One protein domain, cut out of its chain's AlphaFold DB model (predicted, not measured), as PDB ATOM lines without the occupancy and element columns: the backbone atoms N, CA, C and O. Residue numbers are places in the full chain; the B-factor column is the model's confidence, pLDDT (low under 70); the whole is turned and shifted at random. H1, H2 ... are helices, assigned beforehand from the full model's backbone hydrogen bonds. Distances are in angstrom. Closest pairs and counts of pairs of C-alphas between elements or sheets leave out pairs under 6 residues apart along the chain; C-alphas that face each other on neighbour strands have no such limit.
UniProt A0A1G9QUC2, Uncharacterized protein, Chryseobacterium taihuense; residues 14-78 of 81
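What this domain is: This is residues 14 to 78 of the 81 residues of an uncharacterized protein of Chryseobacterium taihuense (UniProt A0A1G9QUC2). The domain has little regular structure: two helices set well apart, with H1 at one end of the longest axis and a long loop sweeping from it to the longer helix, H2. Beyond H2, residues 58 to 78 hold no named element: they first loop out toward the side of H1, then turn back past H2 and finish at the other end of that axis. The printed part has 65 residues, 25 of them in two named helices, H1 then H2, with no named strand; the class is all helix. It is only just loose, close to compact, with a radius of gyration of the C-alphas of 13.2 A, and only just flat, spanning 37 by 29 by 16 A.

Where its parts are: H2, residues 43 to 57, is 21.3 A long, from C-alpha 43 at (36.197, -31.006, 24.414) to C-alpha 57 at (38.585, -13.479, 12.623). H1, residues 14 to 23, measures 14.3 A and begins at (27.814, -16.818, 32.497).

How they stand to each other: H2 and H1 are apart. In both, every O i to N i+4 pair is within hydrogen-bond range.

The domain as a whole: The C-alphas farthest apart, of Ala 22 and Gly 75, are 37.4 A apart. The link from H1 to H2, 19 residues, is long. The printed part has no cut, and no printed residue is under pLDDT 70.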
ATOM      1  N   ALA A  14      28.014 -18.082  31.792       95.44
ATOM      2  CA  ALA A  14      27.814 -16.818  32.497       95.44
ATOM      3  C   ALA A  14      28.769 -16.670  33.694       95.44
ATOM      4  O   ALA A  14      29.300 -15.589  33.933       95.44
ATOM      5  N   VAL A  15      29.055 -17.768  34.404       97.12
ATOM      6  CA  VAL A  15      30.035 -17.779  35.505       97.12
ATOM      7  C   VAL A  15      31.445 -17.527  34.969       97.12
ATOM      8  O   VAL A  15      32.161 -16.674  35.487       97.12
ATOM      9  N   ARG A  16      31.832 -18.204  33.879       96.38
ATOM     10  CA  ARG A  16      33.139 -17.983  33.239       96.38
ATOM     11  C   ARG A  16      33.292 -16.541  32.745       96.38
ATOM     12  O   ARG A  16      34.382 -15.976  32.828       96.38
ATOM     13  N   TRP A  17      32.213 -15.951  32.238       95.75
ATOM     14  CA  TRP A  17      32.181 -14.540  31.875       95.75
ATOM     15  C   TRP A  17      32.380 -13.628  33.092       95.75
ATOM     16  O   TRP A  17      33.238 -12.749  33.043       95.75
ATOM     17  N   ALA A  18      31.668 -13.863  34.197       96.12
ATOM     18  CA  ALA A  18      31.807 -13.065  35.416       96.12
ATOM     19  C   ALA A  18      33.248 -13.069  35.958       96.12
ATOM     20  O   ALA A  18      33.744 -12.036  36.395       96.12
ATOM     21  N   GLU A  19      33.960 -14.193  35.854       95.75
ATOM     22  CA  GLU A  19      35.387 -14.263  36.194       95.75
ATOM     23  C   GLU A  19      36.250 -13.364  35.301       95.75
ATOM     24  O   GLU A  19      37.164 -12.704  35.788       95.75
ATOM     25  N   HIS A  20      35.978 -13.330  33.992       95.06
ATOM     26  CA  HIS A  20      36.670 -12.423  33.074       95.06
ATOM     27  C   HIS A  20      36.357 -10.957  33.376       95.06
ATOM     28  O   HIS A  20      37.269 -10.136  33.332       95.06
ATOM     29  N   ALA A  21      35.103 -10.644  33.704       94.75
ATOM     30  CA  ALA A  21      34.687  -9.305  34.096       94.75
ATOM     31  C   ALA A  21      35.393  -8.853  35.388       94.75
ATOM     32  O   ALA A  21      35.957  -7.762  35.432       94.75
ATOM     33  N   ALA A  22      35.431  -9.718  36.406       96.19
ATOM     34  CA  ALA A  22      36.026  -9.424  37.709       96.19
ATOM     35  C   ALA A  22      37.561  -9.352  37.687       96.19
ATOM     36  O   ALA A  22      38.144  -8.544  38.404       96.19
ATOM     37  N   ALA A  23      38.229 -10.166  36.862       94.25
ATOM     38  CA  ALA A  23      39.690 -10.153  36.739       94.25
ATOM     39  C   ALA A  23      40.241  -8.860  36.102       94.25
ATOM     40  O   ALA A  23      41.436  -8.586  36.215       94.25
ATOM     41  N   GLY A  24      39.391  -8.080  35.426       91.56
ATOM     42  CA  GLY A  24      39.782  -6.857  34.729       91.56
ATOM     43  C   GLY A  24      40.563  -7.089  33.425       91.56
ATOM     44  O   GLY A  24      40.701  -8.206  32.918       91.56
ATOM     45  N   GLY A  25      41.080  -5.994  32.858       92.69
ATOM     46  CA  GLY A  25      41.842  -5.982  31.605       92.69
ATOM     47  C   GLY A  25      40.976  -5.988  30.332       92.69
ATOM     48  O   GLY A  25      39.760  -5.864  30.399       92.69
ATOM     49  N   PRO A  26      41.570  -6.160  29.135       92.12
ATOM     50  CA  PRO A  26      40.847  -5.987  27.868       92.12
ATOM     51  C   PRO A  26      39.648  -6.927  27.670       92.12
ATOM     52  O   PRO A  26      38.725  -6.611  26.931       92.12
ATOM     53  N   LYS A  27      39.641  -8.095  28.324       93.31
ATOM     54  CA  LYS A  27      38.538  -9.064  28.215       93.31
ATOM     55  C   LYS A  27      37.318  -8.668  29.044       93.31
ATOM     56  O   LYS A  27      36.226  -9.093  28.690       93.31
ATOM     57  N   SER A  28      37.485  -7.888  30.116       93.75
ATOM     58  CA  SER A  28      36.376  -7.510  30.999       93.75
ATOM     59  C   SER A  28      35.431  -6.489  30.365       93.75
ATOM     60  O   SER A  28      34.285  -6.377  30.786       93.75
ATOM     61  N   THR A  29      35.890  -5.766  29.340       93.75
ATOM     62  CA  THR A  29      35.117  -4.736  28.628       93.75
ATOM     63  C   THR A  29      34.337  -5.284  27.432       93.75
ATOM     64  O   THR A  29      33.653  -4.533  26.737       93.75
ATOM     65  N   LEU A  30      34.447  -6.586  27.157       94.44
ATOM     66  CA  LEU A  30      33.776  -7.221  26.029       94.44
ATOM     67  C   LEU A  30      32.286  -7.452  26.297       94.44
ATOM     68  O   LEU A  30      31.843  -7.615  27.428       94.44
ATOM     69  N   PHE A  31      31.513  -7.559  25.220       94.62
ATOM     70  CA  PHE A  31      30.153  -8.076  25.289       94.62
ATOM     71  C   PHE A  31      30.178  -9.600  25.191       94.62
ATOM     72  O   PHE A  31      30.662 -10.165  24.206       94.62
ATOM     73  N   PHE A  32      29.642 -10.268  26.212       93.94
ATOM     74  CA  PHE A  32      29.549 -11.721  26.254       93.94
ATOM     75  C   PHE A  32      28.305 -12.238  25.532       93.94
ATOM     76  O   PHE A  32      27.198 -11.735  25.716       93.94
ATOM     77  N   ARG A  33      28.499 -13.297  24.742       94.81
ATOM     78  CA  ARG A  33      27.432 -14.110  24.155       94.81
ATOM     79  C   ARG A  33      27.872 -15.565  24.074       94.81
ATOM     80  O   ARG A  33      29.052 -15.846  23.859       94.81
ATOM     81  N   THR A  34      26.924 -16.483  24.200       95.12
ATOM     82  CA  THR A  34      27.128 -17.891  23.853       95.12
ATOM     83  C   THR A  34      26.956 -18.097  22.349       95.12
ATOM     84  O   THR A  34      26.305 -17.304  21.667       95.12
ATOM     85  N   VAL A  35      27.562 -19.160  21.818       94.06
ATOM     86  CA  VAL A  35      27.281 -19.627  20.456       94.06
ATOM     87  C   VAL A  35      26.075 -20.556  20.530       94.06
ATOM     88  O   VAL A  35      26.085 -21.528  21.289       94.06
ATOM     89  N   GLU A  36      25.028 -20.239  19.776       91.50
ATOM     90  CA  GLU A  36      23.821 -21.059  19.706       91.50
ATOM     91  C   GLU A  36      24.161 -22.481  19.234       91.50
ATOM     92  O   GLU A  36      24.999 -22.675  18.353       91.50
ATOM     93  N   GLY A  37      23.574 -23.492  19.877       89.56
ATOM     94  CA  GLY A  37      23.842 -24.899  19.568       89.56
ATOM     95  C   GLY A  37      25.212 -25.436  20.013       89.56
ATOM     96  O   GLY A  37      25.472 -26.622  19.843       89.56
ATOM     97  N   ALA A  38      26.084 -24.630  20.635       93.31
ATOM     98  CA  ALA A  38      27.413 -25.076  21.085       93.31
ATOM     99  C   ALA A  38      27.429 -25.757  22.475       93.31
ATOM    100  O   ALA A  38      28.486 -25.890  23.097       93.31
ATOM    101  N   GLY A  39      26.266 -26.173  22.983       93.06
ATOM    102  CA  GLY A  39      26.134 -26.941  24.225       93.06
ATOM    103  C   GLY A  39      26.345 -28.443  24.006       93.06
ATOM    104  O   GLY A  39      26.103 -28.956  22.921       93.06
ATOM    105  N   GLY A  40      26.804 -29.162  25.038       94.25
ATOM    106  CA  GLY A  40      26.943 -30.629  24.997       94.25
ATOM    107  C   GLY A  40      28.071 -31.165  24.101       94.25
ATOM    108  O   GLY A  40      28.190 -32.374  23.925       94.25
ATOM    109  N   LEU A  41      28.915 -30.288  23.550       96.00
ATOM    110  CA  LEU A  41      30.054 -30.683  22.728       96.00
ATOM    111  C   LEU A  41      31.115 -31.419  23.553       96.00
ATOM    112  O   LEU A  41      31.447 -31.031  24.676       96.00
ATOM    113  N   THR A  42      31.749 -32.420  22.945       96.62
ATOM    114  CA  THR A  42      33.013 -32.940  23.475       96.62
ATOM    115  C   THR A  42      34.074 -31.839  23.477       96.62
ATOM    116  O   THR A  42      34.054 -30.916  22.659       96.62
ATOM    117  N   LYS A  43      35.078 -31.962  24.352       96.62
ATOM    118  CA  LYS A  43      36.197 -31.006  24.414       96.62
ATOM    119  C   LYS A  43      36.875 -30.808  23.053       96.62
ATOM    120  O   LYS A  43      37.258 -29.690  22.720       96.62
ATOM    121  N   THR A  44      37.019 -31.876  22.268       97.19
ATOM    122  CA  THR A  44      37.611 -31.805  20.925       97.19
ATOM    123  C   THR A  44      36.719 -31.021  19.969       97.19
ATOM    124  O   THR A  44      37.211 -30.097  19.332       97.19
ATOM    125  N   GLN A  45      35.415 -31.315  19.910       96.81
ATOM    126  CA  GLN A  45      34.475 -30.565  19.064       96.81
ATOM    127  C   GLN A  45      34.435 -29.078  19.438       96.81
ATOM    128  O   GLN A  45      34.494 -28.224  18.556       96.81
ATOM    129  N   ALA A  46      34.423 -28.762  20.736       97.81
ATOM    130  CA  ALA A  46      34.458 -27.385  21.218       97.81
ATOM    131  C   ALA A  46      35.738 -26.655  20.768       97.81
ATOM    132  O   ALA A  46      35.668 -25.527  20.289       97.81
ATOM    133  N   ARG A  47      36.903 -27.313  20.845       97.69
ATOM    134  CA  ARG A  47      38.172 -26.752  20.351       97.69
ATOM    135  C   ARG A  47      38.203 -26.560  18.838       97.69
ATOM    136  O   ARG A  47      38.790 -25.592  18.367       97.69
ATOM    137  N   VAL A  48      37.589 -27.465  18.076       97.88
ATOM    138  CA  VAL A  48      37.458 -27.312  16.619       97.88
ATOM    139  C   VAL A  48      36.617 -26.080  16.297       97.88
ATOM    140  O   VAL A  48      37.025 -25.277  15.461       97.88
ATOM    141  N   LEU A  49      35.490 -25.888  16.987       96.94
ATOM    142  CA  LEU A  49      34.647 -24.705  16.817       96.94
ATOM    143  C   LEU A  49      35.386 -23.413  17.203       96.94
ATOM    144  O   LEU A  49      35.387 -22.455  16.435       96.94
ATOM    145  N   GLU A  50      36.064 -23.402  18.354       97.69
ATOM    146  CA  GLU A  50      36.888 -22.271  18.794       97.69
ATOM    147  C   GLU A  50      37.963 -21.927  17.759       97.69
ATOM    148  O   GLU A  50      38.129 -20.761  17.413       97.69
ATOM    149  N   GLN A  51      38.658 -22.931  17.214       98.19
ATOM    150  CA  GLN A  51      39.683 -22.703  16.202       98.19
ATOM    151  C   GLN A  51      39.103 -22.154  14.895       98.19
ATOM    152  O   GLN A  51      39.707 -21.266  14.301       98.19
ATOM    153  N   LYS A  52      37.933 -22.635  14.459       96.88
ATOM    154  CA  LYS A  52      37.251 -22.093  13.275       96.88
ATOM    155  C   LYS A  52      36.905 -20.613  13.457       96.88
ATOM    156  O   LYS A  52      37.129 -19.832  12.541       96.88
ATOM    157  N   LEU A  53      36.448 -20.216  14.647       96.25
ATOM    158  CA  LEU A  53      36.212 -18.805  14.974       96.25
ATOM    159  C   LEU A  53      37.515 -17.996  15.005       96.25
ATOM    160  O   LEU A  53      37.552 -16.883  14.488       96.25
ATOM    161  N   ILE A  54      38.591 -18.547  15.576       97.69
ATOM    162  CA  ILE A  54      39.908 -17.890  15.565       97.69
ATOM    163  C   ILE A  54      40.366 -17.624  14.129       97.69
ATOM    164  O   ILE A  54      40.797 -16.515  13.832       97.69
ATOM    165  N   ASN A  55      40.238 -18.608  13.240       96.69
ATOM    166  CA  ASN A  55      40.644 -18.487  11.841       96.69
ATOM    167  C   ASN A  55      39.765 -17.482  11.084       96.69
ATOM    168  O   ASN A  55      40.287 -16.576  10.444       96.69
ATOM    169  N   GLN A  56      38.440 -17.542  11.272       95.56
ATOM    170  CA  GLN A  56      37.491 -16.605  10.661       95.56
ATOM    171  C   GLN A  56      37.795 -15.134  10.983       95.56
ATOM    172  O   GLN A  56      37.559 -14.258  10.151       95.56
ATOM    173  N   HIS A  57      38.281 -14.846  12.191       95.06
ATOM    174  CA  HIS A  57      38.585 -13.479  12.623       95.06
ATOM    175  C   HIS A  57      40.068 -13.107  12.504       95.06
ATOM    176  O   HIS A  57      40.403 -11.922  12.523       95.06
ATOM    177  N   GLY A  58      40.947 -14.096  12.350       94.94
ATOM    178  CA  GLY A  58      42.394 -13.935  12.353       94.94
ATOM    179  C   GLY A  58      42.953 -13.737  13.763       94.94
ATOM    180  O   GLY A  58      42.601 -12.792  14.465       94.94
ATOM    181  N   LEU A  59      43.896 -14.595  14.162       95.31
ATOM    182  CA  LEU A  59      44.537 -14.542  15.483       95.31
ATOM    183  C   LEU A  59      45.096 -13.151  15.870       95.31
ATOM    184  O   LEU A  59      44.883 -12.762  17.017       95.31
ATOM    185  N   PRO A  60      45.742 -12.369  14.974       94.88
ATOM    186  CA  PRO A  60      46.253 -11.036  15.319       94.88
ATOM    187  C   PRO A  60      45.177 -10.023  15.742       94.88
ATOM    188  O   PRO A  60      45.497  -9.045  16.410       94.88
ATOM    189  N   ASN A  61      43.913 -10.258  15.375       94.50
ATOM    190  CA  ASN A  61      42.786  -9.375  15.683       94.50
ATOM    191  C   ASN A  61      42.066  -9.755  16.988       94.50
ATOM    192  O   ASN A  61      41.059  -9.145  17.345       94.50
ATOM    193  N   LEU A  62      42.535 -10.798  17.677       96.25
ATOM    194  CA  LEU A  62      41.884 -11.368  18.850       96.25
ATOM    195  C   LEU A  62      42.754 -11.205  20.097       96.25
ATOM    196  O   LEU A  62      43.979 -11.185  20.046       96.25
ATOM    197  N   PHE A  63      42.120 -11.220  21.268       96.44
ATOM    198  CA  PHE A  63      42.823 -11.331  22.551       96.44
ATOM    199  C   PHE A  63      43.313 -12.758  22.852       96.44
ATOM    200  O   PHE A  63      43.898 -13.018  23.913       96.44
ATOM    201  N   ASN A  64      43.058 -13.715  21.955       96.38
ATOM    202  CA  ASN A  64      43.673 -15.035  21.993       96.38
ATOM    203  C   ASN A  64      45.152 -14.888  21.623       96.38
ATOM    204  O   ASN A  64      45.490 -14.353  20.579       96.38
ATOM    205  N   LYS A  65      46.045 -15.398  22.474       94.56
ATOM    206  CA  LYS A  65      47.496 -15.351  22.217       94.56
ATOM    207  C   LYS A  65      47.986 -16.503  21.341       94.56
ATOM    208  O   LYS A  65      49.092 -16.454  20.820       94.56
ATOM    209  N   ILE A  66      47.193 -17.568  21.249       96.19
ATOM    210  CA  ILE A  66      47.542 -18.815  20.574       96.19
ATOM    211  C   ILE A  66      46.306 -19.415  19.909       96.19
ATOM    212  O   ILE A  66      45.172 -19.147  20.311       96.19
ATOM    213  N   ASN A  67      46.557 -20.298  18.948       97.62
ATOM    214  CA  ASN A  67      45.557 -21.202  18.400       97.62
ATOM    215  C   ASN A  67      45.077 -22.202  19.466       97.62
ATOM    216  O   ASN A  67      45.880 -22.727  20.242       97.62
ATOM    217  N   SER A  68      43.778 -22.507  19.475       97.56
ATOM    218  CA  SER A  68      43.195 -23.552  20.330       97.56
ATOM    219  C   SER A  68      43.671 -24.951  19.924       97.56
ATOM    220  O   SER A  68      43.912 -25.823  20.767       97.56
ATOM    221  N   ILE A  69      43.866 -25.152  18.618       97.81
ATOM    222  CA  ILE A  69      44.424 -26.367  18.030       97.81
ATOM    223  C   ILE A  69      45.671 -25.992  17.235       97.81
ATOM    224  O   ILE A  69      45.643 -25.108  16.387       97.81
ATOM    225  N   SER A  70      46.773 -26.699  17.489       96.38
ATOM    226  CA  SER A  70      48.032 -26.496  16.763       96.38
ATOM    227  C   SER A  70      47.836 -26.650  15.241       96.38
ATOM    228  O   SER A  70      47.241 -27.655  14.840       96.38
ATOM    229  N   PRO A  71      48.379 -25.743  14.397       96.62
ATOM    230  CA  PRO A  71      48.203 -25.776  12.939       96.62
ATOM    231  C   PRO A  71      48.520 -27.119  12.277       96.62
ATOM    232  O   PRO A  71      47.787 -27.579  11.409       96.62
ATOM    233  N   LYS A  72      49.539 -27.835  12.773       97.06
ATOM    234  CA  LYS A  72      49.909 -29.173  12.275       97.06
ATOM    235  C   LYS A  72      48.810 -30.237  12.417       97.06
ATOM    236  O   LYS A  72      48.907 -31.293  11.809       97.06
ATOM    237  N   LYS A  73      47.792 -29.998  13.254       96.81
ATOM    238  CA  LYS A  73      46.652 -30.905  13.468       96.81
ATOM    239  C   LYS A  73      45.389 -30.466  12.725       96.81
ATOM    240  O   LYS A  73      44.379 -31.153  12.820       96.81
ATOM    241  N   TRP A  74      45.409 -29.342  12.009       97.19
ATOM    242  CA  TRP A  74      44.209 -28.806  11.360       97.19
ATOM    243  C   TRP A  74      43.630 -29.752  10.308       97.19
ATOM    244  O   TRP A  74      42.422 -29.976  10.315       97.19
ATOM    245  N   GLY A  75      44.481 -30.403   9.506       96.44
ATOM    246  CA  GLY A  75      44.042 -31.393   8.516       96.44
ATOM    247  C   GLY A  75      43.283 -32.577   9.127       96.44
ATOM    248  O   GLY A  75      42.265 -32.992   8.588       96.44
ATOM    249  N   MET A  76      43.700 -33.054  10.307       96.50
ATOM    250  CA  MET A  76      43.027 -34.151  11.026       96.50
ATOM    251  C   MET A  76      41.595 -33.794  11.450       96.50
ATOM    252  O   MET A  76      40.756 -34.677  11.591       96.50
ATOM    253  N   TYR A  77      41.321 -32.509  11.673       96.50
ATOM    254  CA  TYR A  77      40.034 -32.030  12.175       96.50
ATOM    255  C   TYR A  77      39.237 -31.223  11.139       96.50
ATOM    256  O   TYR A  77      38.237 -30.601  11.499       96.50
ATOM    257  N   GLY A  78      39.674 -31.202   9.874       94.88
ATOM    258  CA  GLY A  78      39.012 -30.444   8.808       94.88
ATOM    259  C   GLY A  78      38.947 -28.937   9.085       94.88
ATOM    260  O   GLY A  78      37.919 -28.302   8.845       94.88
TER     261      GLY A  78